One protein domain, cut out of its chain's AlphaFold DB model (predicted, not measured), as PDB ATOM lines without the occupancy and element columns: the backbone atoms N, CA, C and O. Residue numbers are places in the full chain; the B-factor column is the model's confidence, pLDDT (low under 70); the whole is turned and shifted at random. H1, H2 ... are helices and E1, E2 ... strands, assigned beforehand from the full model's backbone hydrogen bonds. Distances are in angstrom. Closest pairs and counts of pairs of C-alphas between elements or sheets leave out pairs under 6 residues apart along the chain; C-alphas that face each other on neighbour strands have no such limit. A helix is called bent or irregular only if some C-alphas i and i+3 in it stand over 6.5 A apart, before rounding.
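Overview. This is residues 3 to 14 and 49 to 134 of the 134 residues of an uncharacterized protein of Blautia sp. An81 (UniProt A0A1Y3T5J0). A short two-stranded antiparallel ribbon, E1 and E2, runs along the long axis of the domain, with helix H1 packed over one face of it; H2 and H3 follow H1 round two corners, away from the ribbon. A long unnamed stretch, residues 59 to 85, turns back at the far end of E2 and winds from there to H1. The 98 printed residues hold two named strands and then three named helices, in the order E1, E2, H1, H2, H3; the sheet order is E1 - E2. The class is mixed, helices and strands, with 45 of the 98 residues in named elements. The whole is compact, with a radius of gyration of the C-alphas of 12.8 A, and its outline is elongated, 41 by 25 by 23 A.

Arrangement. E1, residues 3 to 7, and E2, residues 53 to 58, are antiparallel neighbours at 160 degrees. Their C-alphas 5 and 55 face each other at 4.5 A. N 4 and O 56 are 2.8 A apart and N 6 and O 54 are 3.0 A apart, both within hydrogen-bond range. Two short pairings, both antiparallel, lie outside the named strands: residues 11 to 12 with 49 to 50, and residues 57 to 58 of E2 with 64 to 65. H1, residues 86 to 96, has 3 pairs of C-alphas within 8 A with each strand; the closest are those of Ile 56 and Trp 90, 6.8 A, and those of Ile 4 and Ala 93, 7.1 A. H2, residues 99 to 108, is close to H1 but not clearly touching, about perpendicular at 84 degrees, with the closest C-alphas, Ala 92 and Glu 100, 7.4 A apart. H3, residues 111 to 123, is close to H2 but not clearly touching, at a steep tilt of 55 degrees, opposite ways; the closest C-alphas, Asn 106 and Lys 114, are 7.7 A apart. H3 is apart from E1, E2 and H1. Every O i to N i+4 pair is within hydrogen-bond range in H1 and H3, and 5 of 6 in H2.

Along the chain. E1 begins at C-alpha 3, (31.234, 0.293, 16.427), and measures 13.7 A. E2 measures 17.4 A and H1 15.2 A, with C-alpha 86 at (21.161, -5.743, 23.562). H2 measures 13.7 A and is neither bent nor irregular, but only just: C-alphas 101 and 104 are 6.0 A apart. H3 measures 18.2 A and ends at C-alpha 123, (22.539, 15.701, 33.567).

Size, cuts and confidence. The two C-alphas farthest apart, Asp 61 and Leu 134, are 42.2 A from each other. Residues 15 to 48 are not printed, and C-alphas 14 and 49 are 8.7 A apart across this cut, which falls in the link from E1 to E2. The link from E2 to H1 is long, 27 residues; those from H1 to H2 and from H2 to H3 are tight. The mean pLDDT of the printed part is 74.1, with low confidence at residues 13 to 14, 49, 68 to 76, 96 and 124 to 134.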
ATOM      1  N   THR A   3      32.008  -0.775  15.797       84.94
ATOM      2  CA  THR A   3      31.234   0.293  16.427       84.94
ATOM      3  C   THR A   3      30.341   0.932  15.381       84.94
ATOM      4  O   THR A   3      30.803   1.286  14.296       84.94
ATOM      5  N   ILE A   4      29.064   1.069  15.718       84.06
ATOM      6  CA  ILE A   4      28.056   1.750  14.916       84.06
ATOM      7  C   ILE A   4      27.716   3.053  15.627       84.06
ATOM      8  O   ILE A   4      27.555   3.079  16.849       84.06
ATOM      9  N   TYR A   5      27.619   4.119  14.844       83.19
ATOM     10  CA  TYR A   5      27.205   5.444  15.278       83.19
ATOM     11  C   TYR A   5      25.924   5.793  14.538       83.19
ATOM     12  O   TYR A   5      25.794   5.462  13.357       83.19
ATOM     13  N   GLY A   6      25.018   6.488  15.208       78.56
ATOM     14  CA  GLY A   6      23.787   6.923  14.580       78.56
ATOM     15  C   GLY A   6      23.114   8.057  15.325       78.56
ATOM     16  O   GLY A   6      23.552   8.505  16.384       78.56
ATOM     17  N   GLU A   7      22.029   8.518  14.725       79.12
ATOM     18  CA  GLU A   7      21.167   9.564  15.259       79.12
ATOM     19  C   GLU A   7      19.732   9.052  15.307       79.12
ATOM     20  O   GLU A   7      19.304   8.307  14.425       79.12
ATOM     21  N   SER A   8      18.966   9.449  16.319       75.06
ATOM     22  CA  SER A   8      17.528   9.200  16.333       75.06
ATOM     23  C   SER A   8      16.824   9.965  15.200       75.06
ATOM     24  O   SER A   8      17.319  10.995  14.726       75.06
ATOM     25  N   PRO A   9      15.609   9.543  14.812       75.69
ATOM     26  CA  PRO A   9      14.660  10.437  14.166       75.69
ATOM     27  C   PRO A   9      14.483  11.741  14.958       75.69
ATOM     28  O   PRO A   9      14.737  11.789  16.167       75.69
ATOM     29  N   ALA A  10      14.008  12.773  14.263       75.75
ATOM     30  CA  ALA A  10      13.608  14.043  14.849       75.75
ATOM     31  C   ALA A  10      12.653  13.828  16.034       75.75
ATOM     32  O   ALA A  10      11.560  13.277  15.882       75.75
ATOM     33  N   LEU A  11      13.072  14.266  17.214       73.06
ATOM     34  CA  LEU A  11      12.256  14.318  18.411       73.06
ATOM     35  C   LEU A  11      11.577  15.673  18.458       73.06
ATOM     36  O   LEU A  11      12.227  16.720  18.519       73.06
ATOM     37  N   GLN A  12      10.255  15.626  18.439       70.06
ATOM     38  CA  GLN A  12       9.432  16.801  18.640       70.06
ATOM     39  C   GLN A  12       9.188  16.942  20.131       70.06
ATOM     40  O   GLN A  12       8.564  16.084  20.760       70.06
ATOM     41  N   VAL A  13       9.747  18.009  20.684       63.00
ATOM     42  CA  VAL A  13       9.726  18.293  22.110       63.00
ATOM     43  C   VAL A  13       9.063  19.653  22.244       63.00
ATOM     44  O   VAL A  13       9.744  20.661  22.331       63.00
ATOM     45  N   ASN A  14       7.733  19.685  22.130       60.25
ATOM     46  CA  ASN A  14       6.918  20.862  22.436       60.25
ATOM     47  C   ASN A  14       5.536  20.435  22.937       60.25
ATOM     48  O   ASN A  14       4.866  19.599  22.330       60.25
ATOM     49  N   GLU A  49      13.337  21.203  17.324       65.94
ATOM     50  CA  GLU A  49      13.590  19.795  16.953       65.94
ATOM     51  C   GLU A  49      14.896  19.296  17.593       65.94
ATOM     52  O   GLU A  49      15.945  19.918  17.413       65.94
ATOM     53  N   PHE A  50      14.849  18.148  18.276       70.75
ATOM     54  CA  PHE A  50      16.012  17.501  18.892       70.75
ATOM     55  C   PHE A  50      16.352  16.173  18.204       70.75
ATOM     56  O   PHE A  50      15.471  15.466  17.726       70.75
ATOM     57  N   ARG A  51      17.625  15.775  18.186       77.31
ATOM     58  CA  ARG A  51      18.067  14.440  17.729       77.31
ATOM     59  C   ARG A  51      19.019  13.852  18.736       77.31
ATOM     60  O   ARG A  51      19.883  14.575  19.190       77.31
ATOM     61  N   ILE A  52      18.893  12.576  19.064       77.44
ATOM     62  CA  ILE A  52      19.764  11.908  20.030       77.44
ATOM     63  C   ILE A  52      20.868  11.166  19.278       77.44
ATOM     64  O   ILE A  52      20.572  10.261  18.497       77.44
ATOM     65  N   TYR A  53      22.128  11.520  19.527       77.94
ATOM     66  CA  TYR A  53      23.277  10.772  19.011       77.94
ATOM     67  C   TYR A  53      23.527   9.536  19.866       77.94
ATOM     68  O   TYR A  53      23.531   9.611  21.093       77.94
ATOM     69  N   TRP A  54      23.786   8.406  19.221       79.88
ATOM     70  CA  TRP A  54      24.005   7.136  19.891       79.88
ATOM     71  C   TRP A  54      25.149   6.333  19.271       79.88
ATOM     72  O   TRP A  54      25.557   6.538  18.127       79.88
ATOM     73  N   THR A  55      25.669   5.392  20.055       82.12
ATOM     74  CA  THR A  55      26.771   4.498  19.701       82.12
ATOM     75  C   THR A  55      26.536   3.113  20.281       82.12
ATOM     76  O   THR A  55      26.038   2.973  21.398       82.12
ATOM     77  N   ILE A  56      26.900   2.078  19.531       81.81
ATOM     78  CA  ILE A  56      26.906   0.698  20.019       81.81
ATOM     79  C   ILE A  56      28.181   0.035  19.517       81.81
ATOM     80  O   ILE A  56      28.524   0.157  18.346       81.81
ATOM     81  N   THR A  57      28.889  -0.654  20.402       84.81
ATOM     82  CA  THR A  57      30.103  -1.414  20.111       84.81
ATOM     83  C   THR A  57      29.877  -2.875  20.465       84.81
ATOM     84  O   THR A  57      29.623  -3.198  21.624       84.81
ATOM     85  N   ASP A  58      29.997  -3.755  19.475       87.19
ATOM     86  CA  ASP A  58      30.148  -5.195  19.685       87.19
ATOM     87  C   ASP A  58      31.583  -5.470  20.149       87.19
ATOM     88  O   ASP A  58      32.531  -5.234  19.392       87.19
ATOM     89  N   ASN A  59      31.747  -5.983  21.371       86.06
ATOM     90  CA  ASN A  59      33.059  -6.285  21.950       86.06
ATOM     91  C   ASN A  59      33.659  -7.598  21.405       86.06
ATOM     92  O   ASN A  59      34.839  -7.873  21.617       86.06
ATOM     93  N   GLY A  60      32.884  -8.399  20.664       84.88
ATOM     94  CA  GLY A  60      33.323  -9.668  20.080       84.88
ATOM     95  C   GLY A  60      33.331 -10.856  21.047       84.88
ATOM     96  O   GLY A  60      33.738 -11.948  20.654       84.88
ATOM     97  N   ASP A  61      32.874 -10.669  22.286       87.00
ATOM     98  CA  ASP A  61      32.747 -11.696  23.332       87.00
ATOM     99  C   ASP A  61      31.278 -11.991  23.704       87.00
ATOM    100  O   ASP A  61      30.997 -12.648  24.705       87.00
ATOM    101  N   GLY A  62      30.334 -11.510  22.889       81.00
ATOM    102  CA  GLY A  62      28.897 -11.583  23.158       81.00
ATOM    103  C   GLY A  62      28.379 -10.460  24.060       81.00
ATOM    104  O   GLY A  62      27.184 -10.431  24.355       81.00
ATOM    105  N   THR A  63      29.244  -9.531  24.479       82.50
ATOM    106  CA  THR A  63      28.851  -8.312  25.186       82.50
ATOM    107  C   THR A  63      28.844  -7.100  24.256       82.50
ATOM    108  O   THR A  63      29.553  -7.042  23.249       82.50
ATOM    109  N   TYR A  64      28.034  -6.110  24.626       79.81
ATOM    110  CA  TYR A  64      27.867  -4.866  23.884       79.81
ATOM    111  C   TYR A  64      28.094  -3.682  24.823       79.81
ATOM    112  O   TYR A  64      27.700  -3.725  25.989       79.81
ATOM    113  N   SER A  65      28.720  -2.625  24.316       77.88
ATOM    114  CA  SER A  65      28.921  -1.360  25.033       77.88
ATOM    115  C   SER A  65      28.379  -0.173  24.228       77.88
ATOM    116  O   SER A  65      28.206  -0.265  23.018       77.88
ATOM    117  N   GLY A  66      28.041   0.931  24.897       71.00
ATOM    118  CA  GLY A  66      27.333   2.083  24.315       71.00
ATOM    119  C   GLY A  66      26.636   2.907  25.418       71.00
ATOM    120  O   GLY A  66      26.431   2.390  26.508       71.00
ATOM    121  N   GLY A  67      26.284   4.187  25.258       70.06
ATOM    122  CA  GLY A  67      26.462   4.966  24.047       70.06
ATOM    123  C   GLY A  67      25.568   6.138  23.585       70.06
ATOM    124  O   GLY A  67      25.862   6.568  22.483       70.06
ATOM    125  N   VAL A  68      24.607   6.746  24.294       67.56
ATOM    126  CA  VAL A  68      24.188   8.136  24.092       67.56
ATOM    127  C   VAL A  68      25.287   8.805  24.844       67.56
ATOM    128  O   VAL A  68      25.198   9.059  26.043       67.56
ATOM    129  N   THR A  69      26.427   8.799  24.146       52.28
ATOM    130  CA  THR A  69      27.674   9.458  24.499       52.28
ATOM    131  C   THR A  69      27.969   9.384  25.991       52.28
ATOM    132  O   THR A  69      27.781  10.342  26.732       52.28
ATOM    133  N   GLY A  70      28.430   8.213  26.430       47.06
ATOM    134  CA  GLY A  70      28.956   8.012  27.782       47.06
ATOM    135  C   GLY A  70      27.938   7.600  28.846       47.06
ATOM    136  O   GLY A  70      28.357   7.123  29.897       47.06
ATOM    137  N   VAL A  71      26.633   7.696  28.580       56.09
ATOM    138  CA  VAL A  71      25.590   7.151  29.469       56.09
ATOM    139  C   VAL A  71      25.385   5.657  29.144       56.09
ATOM    140  O   VAL A  71      25.719   5.220  28.042       56.09
ATOM    141  N   SER A  72      24.823   4.854  30.055       61.88
ATOM    142  CA  SER A  72      24.328   3.482  29.794       61.88
ATOM    143  C   SER A  72      22.791   3.499  29.822       61.88
ATOM    144  O   SER A  72      22.218   3.721  30.878       61.88
ATOM    145  N   TRP A  73      22.105   3.344  28.682       64.25
ATOM    146  CA  TRP A  73      20.670   3.711  28.511       64.25
ATOM    147  C   TRP A  73      19.852   2.562  27.921       64.25
ATOM    148  O   TRP A  73      18.735   2.764  27.459       64.25
ATOM    149  N   PHE A  74      20.367   1.333  27.982       57.00
ATOM    150  CA  PHE A  74      19.645   0.186  27.439       57.00
ATOM    151  C   PHE A  74      18.401  -0.211  28.240       57.00
ATOM    152  O   PHE A  74      17.607  -0.972  27.707       57.00
ATOM    153  N   THR A  75      18.210   0.247  29.488       58.53
ATOM    154  CA  THR A  75      17.209  -0.413  30.351       58.53
ATOM    155  C   THR A  75      16.467   0.444  31.376       58.53
ATOM    156  O   THR A  75      15.516  -0.065  31.963       58.53
ATOM    157  N   GLU A  76      16.855   1.696  31.637       61.19
ATOM    158  CA  GLU A  76      16.307   2.442  32.791       61.19
ATOM    159  C   GLU A  76      15.201   3.448  32.430       61.19
ATOM    160  O   GLU A  76      14.263   3.626  33.202       61.19
ATOM    161  N   THR A  77      15.273   4.089  31.259       70.25
ATOM    162  CA  THR A  77      14.265   5.042  30.759       70.25
ATOM    163  C   THR A  77      14.467   5.306  29.259       70.25
ATOM    164  O   THR A  77      15.550   5.053  28.724       70.25
ATOM    165  N   GLY A  78      13.436   5.802  28.568       78.31
ATOM    166  CA  GLY A  78      13.509   6.208  27.161       78.31
ATOM    167  C   GLY A  78      13.161   5.112  26.133       78.31
ATOM    168  O   GLY A  78      12.452   4.160  26.456       78.31
ATOM    169  N   PRO A  79      13.649   5.231  24.882       79.19
ATOM    170  CA  PRO A  79      13.272   4.364  23.754       79.19
ATOM    171  C   PRO A  79      13.589   2.877  23.916       79.19
ATOM    172  O   PRO A  79      12.976   2.039  23.262       79.19
ATOM    173  N   PHE A  80      14.554   2.554  24.775       82.00
ATOM    174  CA  PHE A  80      14.985   1.182  25.046       82.00
ATOM    175  C   PHE A  80      14.424   0.655  26.371       82.00
ATOM    176  O   PHE A  80      14.852  -0.388  26.859       82.00
ATOM    177  N   LEU A  81      13.453   1.355  26.970       80.31
ATOM    178  CA  LEU A  81      12.790   0.890  28.180       80.31
ATOM    179  C   LEU A  81      12.210  -0.518  27.946       80.31
ATOM    180  O   LEU A  81      11.437  -0.738  27.016       80.31
ATOM    181  N   ASN A  82      12.571  -1.458  28.824       76.88
ATOM    182  CA  ASN A  82      12.232  -2.889  28.764       76.88
ATOM    183  C   ASN A  82      12.964  -3.730  27.704       76.88
ATOM    184  O   ASN A  82      12.648  -4.915  27.560       76.88
ATOM    185  N   VAL A  83      13.955  -3.189  26.994       78.88
ATOM    186  CA  VAL A  83      14.769  -4.017  26.102       78.88
ATOM    187  C   VAL A  83      15.750  -4.834  26.934       78.88
ATOM    188  O   VAL A  83      16.638  -4.307  27.591       78.88
ATOM    189  N   THR A  84      15.583  -6.154  26.927       77.69
ATOM    190  CA  THR A  84      16.405  -7.072  27.740       77.69
ATOM    191  C   THR A  84      17.557  -7.696  26.957       77.69
ATOM    192  O   THR A  84      18.495  -8.221  27.556       77.69
ATOM    193  N   ASN A  85      17.514  -7.621  25.625       84.69
ATOM    194  CA  ASN A  85      18.488  -8.242  24.743       84.69
ATOM    195  C   ASN A  85      19.194  -7.196  23.868       84.69
ATOM    196  O   ASN A  85      18.698  -6.796  22.819       84.69
ATOM    197  N   ILE A  86      20.394  -6.778  24.278       81.12
ATOM    198  CA  ILE A  86      21.161  -5.743  23.562       81.12
ATOM    199  C   ILE A  86      21.600  -6.218  22.161       81.12
ATOM    200  O   ILE A  86      21.795  -5.398  21.266       81.12
ATOM    201  N   SER A  87      21.687  -7.533  21.921       84.50
ATOM    202  CA  SER A  87      22.011  -8.062  20.586       84.50
ATOM    203  C   SER A  87      20.933  -7.761  19.533       84.50
ATOM    204  O   SER A  87      21.248  -7.624  18.347       84.50
ATOM    205  N   GLU A  88      19.676  -7.588  19.954       85.94
ATOM    206  CA  GLU A  88      18.586  -7.150  19.074       85.94
ATOM    207  C   GLU A  88      18.781  -5.685  18.681       85.94
ATOM    208  O   GLU A  88      18.731  -5.360  17.499       85.94
ATOM    209  N   ILE A  89      19.164  -4.835  19.639       83.31
ATOM    210  CA  ILE A  89      19.482  -3.425  19.384       83.31
ATOM    211  C   ILE A  89      20.671  -3.304  18.420       83.31
ATOM    212  O   ILE A  89      20.645  -2.497  17.495       83.31
ATOM    213  N   TRP A  90      21.705  -4.131  18.582       85.19
ATOM    214  CA  TRP A  90      22.829  -4.176  17.640       85.19
ATOM    215  C   TRP A  90      22.391  -4.548  16.215       85.19
ATOM    216  O   TRP A  90      22.863  -3.961  15.242       85.19
ATOM    217  N   THR A  91      21.481  -5.510  16.074       86.62
ATOM    218  CA  THR A  91      20.948  -5.913  14.763       86.62
ATOM    219  C   THR A  91      20.133  -4.775  14.143       86.62
ATOM    220  O   THR A  91      20.386  -4.369  13.011       86.62
ATOM    221  N   ALA A  92      19.251  -4.162  14.926       84.38
ATOM    222  CA  ALA A  92      18.438  -3.019  14.527       84.38
ATOM    223  C   ALA A  92      19.258  -1.780  14.130       84.38
ATOM    224  O   ALA A  92      18.873  -1.017  13.238       84.38
ATOM    225  N   ALA A  93      20.395  -1.564  14.798       83.38
ATOM    226  CA  ALA A  93      21.320  -0.482  14.488       83.38
ATOM    227  C   ALA A  93      21.939  -0.646  13.093       83.38
ATOM    228  O   ALA A  93      22.171   0.358  12.423       83.38
ATOM    229  N   GLN A  94      22.169  -1.886  12.649       80.94
ATOM    230  CA  GLN A  94      22.712  -2.183  11.321       80.94
ATOM    231  C   GLN A  94      21.675  -1.987  10.210       80.94
ATOM    232  O   GLN A  94      22.016  -1.454   9.156       80.94
ATOM    233  N   ASP A  95      20.426  -2.390  10.450       74.75
ATOM    234  CA  ASP A  95      19.409  -2.463   9.395       74.75
ATOM    235  C   ASP A  95      18.600  -1.172   9.229       74.75
ATOM    236  O   ASP A  95      18.230  -0.803   8.113       74.75
ATOM    237  N   ALA A  96      18.301  -0.478  10.329       66.88
ATOM    238  CA  ALA A  96      17.343   0.627  10.316       66.88
ATOM    239  C   ALA A  96      17.693   1.757  11.288       66.88
ATOM    240  O   ALA A  96      16.815   2.548  11.632       66.88
ATOM    241  N   ASN A  97      18.948   1.848  11.744       75.88
ATOM    242  CA  ASN A  97      19.422   2.947  12.590       75.88
ATOM    243  C   ASN A  97      18.489   3.186  13.807       75.88
ATOM    244  O   ASN A  97      18.150   4.320  14.147       75.88
ATOM    245  N   LEU A  98      18.034   2.089  14.432       82.62
ATOM    246  CA  LEU A  98      17.186   2.072  15.635       82.62
ATOM    247  C   LEU A  98      15.806   2.743  15.495       82.62
ATOM    248  O   LEU A  98      15.160   3.046  16.503       82.62
ATOM    249  N   VAL A  99      15.308   2.936  14.269       80.00
ATOM    250  CA  VAL A  99      13.975   3.515  14.011       80.00
ATOM    251  C   VAL A  99      12.856   2.727  14.701       80.00
ATOM    252  O   VAL A  99      11.891   3.327  15.168       80.00
ATOM    253  N   GLU A 100      12.994   1.408  14.834       83.12
ATOM    254  CA  GLU A 100      12.003   0.563  15.511       83.12
ATOM    255  C   GLU A 100      11.905   0.784  17.028       83.12
ATOM    256  O   GLU A 100      10.895   0.424  17.622       83.12
ATOM    257  N   TYR A 101      12.900   1.429  17.646       85.06
ATOM    258  CA  TYR A 101      12.870   1.807  19.062       85.06
ATOM    259  C   TYR A 101      12.468   3.273  19.230       85.06
ATOM    260  O   TYR A 101      11.511   3.601  19.932       85.06
ATOM    261  N   PHE A 102      13.160   4.174  18.528       81.75
ATOM    262  CA  PHE A 102      12.889   5.607  18.635       81.75
ATOM    263  C   PHE A 102      11.530   6.002  18.054       81.75
ATOM    264  O   PHE A 102      10.905   6.914  18.580       81.75
ATOM    265  N   GLY A 103      11.053   5.337  16.998       82.62
ATOM    266  CA  GLY A 103       9.774   5.648  16.355       82.62
ATOM    267  C   GLY A 103       8.575   5.439  17.285       82.62
ATOM    268  O   GLY A 103       7.864   6.404  17.569       82.62
ATOM    269  N   PRO A 104       8.354   4.218  17.811       82.62
ATOM    270  CA  PRO A 104       7.274   3.958  18.758       82.62
ATOM    271  C   PRO A 104       7.370   4.821  20.013       82.62
ATOM    272  O   PRO A 104       6.359   5.370  20.444       82.62
ATOM    273  N   TRP A 105       8.573   5.001  20.569       84.38
ATOM    274  CA  TRP A 105       8.772   5.861  21.735       84.38
ATOM    275  C   TRP A 105       8.402   7.319  21.442       84.38
ATOM    276  O   TRP A 105       7.628   7.911  22.187       84.38
ATOM    277  N   ASN A 106       8.865   7.880  20.324       79.38
ATOM    278  CA  ASN A 106       8.548   9.253  19.932       79.38
ATOM    279  C   ASN A 106       7.043   9.448  19.667       79.38
ATOM    280  O   ASN A 106       6.511  10.515  19.955       79.38
ATOM    281  N   ASN A 107       6.341   8.428  19.172       78.94
ATOM    282  CA  ASN A 107       4.902   8.510  18.901       78.94
ATOM    283  C   ASN A 107       4.017   8.278  20.136       78.94
ATOM    284  O   ASN A 107       2.864   8.695  20.135       78.94
ATOM    285  N   SER A 108       4.516   7.578  21.159       78.44
ATOM    286  CA  SER A 108       3.727   7.187  22.341       78.44
ATOM    287  C   SER A 108       4.080   7.944  23.621       78.44
ATOM    288  O   SER A 108       3.341   7.855  24.597       78.44
ATOM    289  N   THR A 109       5.190   8.682  23.623       77.88
ATOM    290  CA  THR A 109       5.663   9.455  24.779       77.88
ATOM    291  C   THR A 109       5.213  10.904  24.654       77.88
ATOM    292  O   THR A 109       5.298  11.482  23.570       77.88
ATOM    293  N   ASP A 110       4.766  11.500  25.755       79.12
ATOM    294  CA  ASP A 110       4.401  12.916  25.796       79.12
ATOM    295  C   ASP A 110       5.634  13.824  25.644       79.12
ATOM    296  O   ASP A 110       6.757  13.460  26.005       79.12
ATOM    297  N   SER A 111       5.436  15.032  25.119       74.00
ATOM    298  CA  SER A 111       6.503  16.019  24.942       74.00
ATOM    299  C   SER A 111       7.238  16.368  26.243       74.00
ATOM    300  O   SER A 111       8.453  16.570  26.205       74.00
ATOM    301  N   LEU A 112       6.552  16.408  27.392       73.88
ATOM    302  CA  LEU A 112       7.178  16.651  28.697       73.88
ATOM    303  C   LEU A 112       8.072  15.488  29.128       73.88
ATOM    304  O   LEU A 112       9.167  15.720  29.639       73.88
ATOM    305  N   ASP A 113       7.655  14.250  28.872       77.06
ATOM    306  CA  ASP A 113       8.444  13.058  29.192       77.06
ATOM    307  C   ASP A 113       9.664  12.929  28.267       77.06
ATOM    308  O   ASP A 113      10.756  12.566  28.715       77.06
ATOM    309  N   LYS A 114       9.532  13.315  26.990       77.25
ATOM    310  CA  LYS A 114      10.681  13.438  26.077       77.25
ATOM    311  C   LYS A 114      11.663  14.499  26.563       77.25
ATOM    312  O   LYS A 114      12.869  14.256  26.557       77.25
ATOM    313  N   LEU A 115      11.166  15.656  27.008       75.38
ATOM    314  CA  LEU A 115      12.001  16.724  27.558       75.38
ATOM    315  C   LEU A 115      12.699  16.282  28.848       75.38
ATOM    316  O   LEU A 115      13.888  16.534  29.020       75.38
ATOM    317  N   ALA A 116      11.986  15.586  29.735       77.06
ATOM    318  CA  ALA A 116      12.551  15.016  30.951       77.06
ATOM    319  C   ALA A 116      13.661  14.006  30.631       77.06
ATOM    320  O   ALA A 116      14.713  14.034  31.268       77.06
ATOM    321  N   TYR A 117      13.475  13.170  29.606       78.50
ATOM    322  CA  TYR A 117      14.505  12.243  29.142       78.50
ATOM    323  C   TYR A 117      15.729  12.969  28.562       78.50
ATOM    324  O   TYR A 117      16.859  12.623  28.902       78.50
ATOM    325  N   LEU A 118      15.538  14.012  27.750       76.75
ATOM    326  CA  LEU A 118      16.646  14.829  27.238       76.75
ATOM    327  C   LEU A 118      17.406  15.547  28.362       76.75
ATOM    328  O   LEU A 118      18.636  15.568  28.357       76.75
ATOM    329  N   ASN A 119      16.693  16.079  29.357       74.81
ATOM    330  CA  ASN A 119      17.297  16.687  30.541       74.81
ATOM    331  C   ASN A 119      18.078  15.660  31.366       74.81
ATOM    332  O   ASN A 119      19.206  15.942  31.758       74.81
ATOM    333  N   TYR A 120      17.530  14.459  31.561       76.75
ATOM    334  CA  TYR A 120      18.242  13.354  32.202       76.75
ATOM    335  C   TYR A 120      19.545  13.035  31.462       76.75
ATOM    336  O   TYR A 120      20.604  12.977  32.080       76.75
ATOM    337  N   LEU A 121      19.504  12.898  30.133       74.62
ATOM    338  CA  LEU A 121      20.706  12.653  29.332       74.62
ATOM    339  C   LEU A 121      21.739  13.779  29.505       74.62
ATOM    340  O   LEU A 121      22.924  13.504  29.697       74.62
ATOM    341  N   ASN A 122      21.296  15.038  29.503       73.12
ATOM    342  CA  ASN A 122      22.157  16.195  29.745       73.12
ATOM    343  C   ASN A 122      22.812  16.157  31.140       73.12
ATOM    344  O   ASN A 122      24.020  16.353  31.256       73.12
ATOM    345  N   GLU A 123      22.043  15.849  32.189       70.12
ATOM    346  CA  GLU A 123      22.539  15.701  33.567       70.12
ATOM    347  C   GLU A 123      23.552  14.560  33.713       70.12
ATOM    348  O   GLU A 123      24.501  14.670  34.488       70.12
ATOM    349  N   GLN A 124      23.389  13.483  32.940       69.94
ATOM    350  CA  GLN A 124      24.338  12.368  32.889       69.94
ATOM    351  C   GLN A 124      25.592  12.671  32.042       69.94
ATOM    352  O   GLN A 124      26.449  11.803  31.877       69.94
ATOM    353  N   GLY A 125      25.739  13.898  31.528       61.56
ATOM    354  CA  GLY A 125      26.924  14.343  30.793       61.56
ATOM    355  C   GLY A 125      26.841  14.182  29.273       61.56
ATOM    356  O   GLY A 125      27.842  14.402  28.596       61.56
ATOM    357  N   ALA A 126      25.667  13.869  28.713       63.69
ATOM    358  CA  ALA A 126      25.445  13.788  27.266       63.69
ATOM    359  C   ALA A 126      25.117  15.156  26.621       63.69
ATOM    360  O   ALA A 126      24.440  15.222  25.598       63.69
ATOM    361  N   GLY A 127      25.575  16.268  27.206       51.69
ATOM    362  CA  GLY A 127      25.129  17.627  26.858       51.69
ATOM    363  C   GLY A 127      25.427  18.114  25.431       51.69
ATOM    364  O   GLY A 127      24.792  19.059  24.977       51.69
ATOM    365  N   GLU A 128      26.334  17.467  24.691       52.59
ATOM    366  CA  GLU A 128      26.587  17.762  23.262       52.59
ATOM    367  C   GLU A 128      25.799  16.858  22.296       52.59
ATOM    368  O   GLU A 128      26.016  16.870  21.085       52.59
ATOM    369  N   CYS A 129      24.898  16.033  22.828       55.91
ATOM    370  CA  CYS A 129      24.474  14.797  22.162       55.91
ATOM    371  C   CYS A 129      22.995  14.830  21.792       55.91
ATOM    372  O   CYS A 129      22.398  13.819  21.411       55.91
ATOM    373  N   PHE A 130      22.457  16.047  21.810       58.47
ATOM    374  CA  PHE A 130      21.327  16.437  21.009       58.47
ATOM    375  C   PHE A 130      21.486  17.858  20.481       58.47
ATOM    376  O   PHE A 130      21.944  18.759  21.178       58.47
ATOM    377  N   LYS A 131      21.128  18.057  19.212       50.91
ATOM    378  CA  LYS A 131      21.172  19.369  18.566       50.91
ATOM    379  C   LYS A 131      19.763  19.932  18.488       50.91
ATOM    380  O   LYS A 131      18.885  19.268  17.949       50.91
ATOM    381  N   LEU A 132      19.592  21.154  18.982       51.78
ATOM    382  CA  LEU A 132      18.433  21.976  18.665       51.78
ATOM    383  C   LEU A 132      18.542  22.415  17.199       51.78
ATOM    384  O   LEU A 132      19.475  23.134  16.826       51.78
ATOM    385  N   SER A 133      17.614  21.955  16.369       48.88
ATOM    386  CA  SER A 133      17.406  22.465  15.014       48.88
ATOM    387  C   SER A 133      16.332  23.545  15.102       48.88
ATOM    388  O   SER A 133      15.218  23.244  15.530       48.88
ATOM    389  N   LEU A 134      16.701  24.778  14.750       42.09
ATOM    390  CA  LEU A 134      15.792  25.901  14.503       42.09
ATOM    391  C   LEU A 134      15.578  26.042  12.995       42.09
ATOM    392  O   LEU A 134      16.584  25.863  12.263       42.09
TER     393      LEU A 134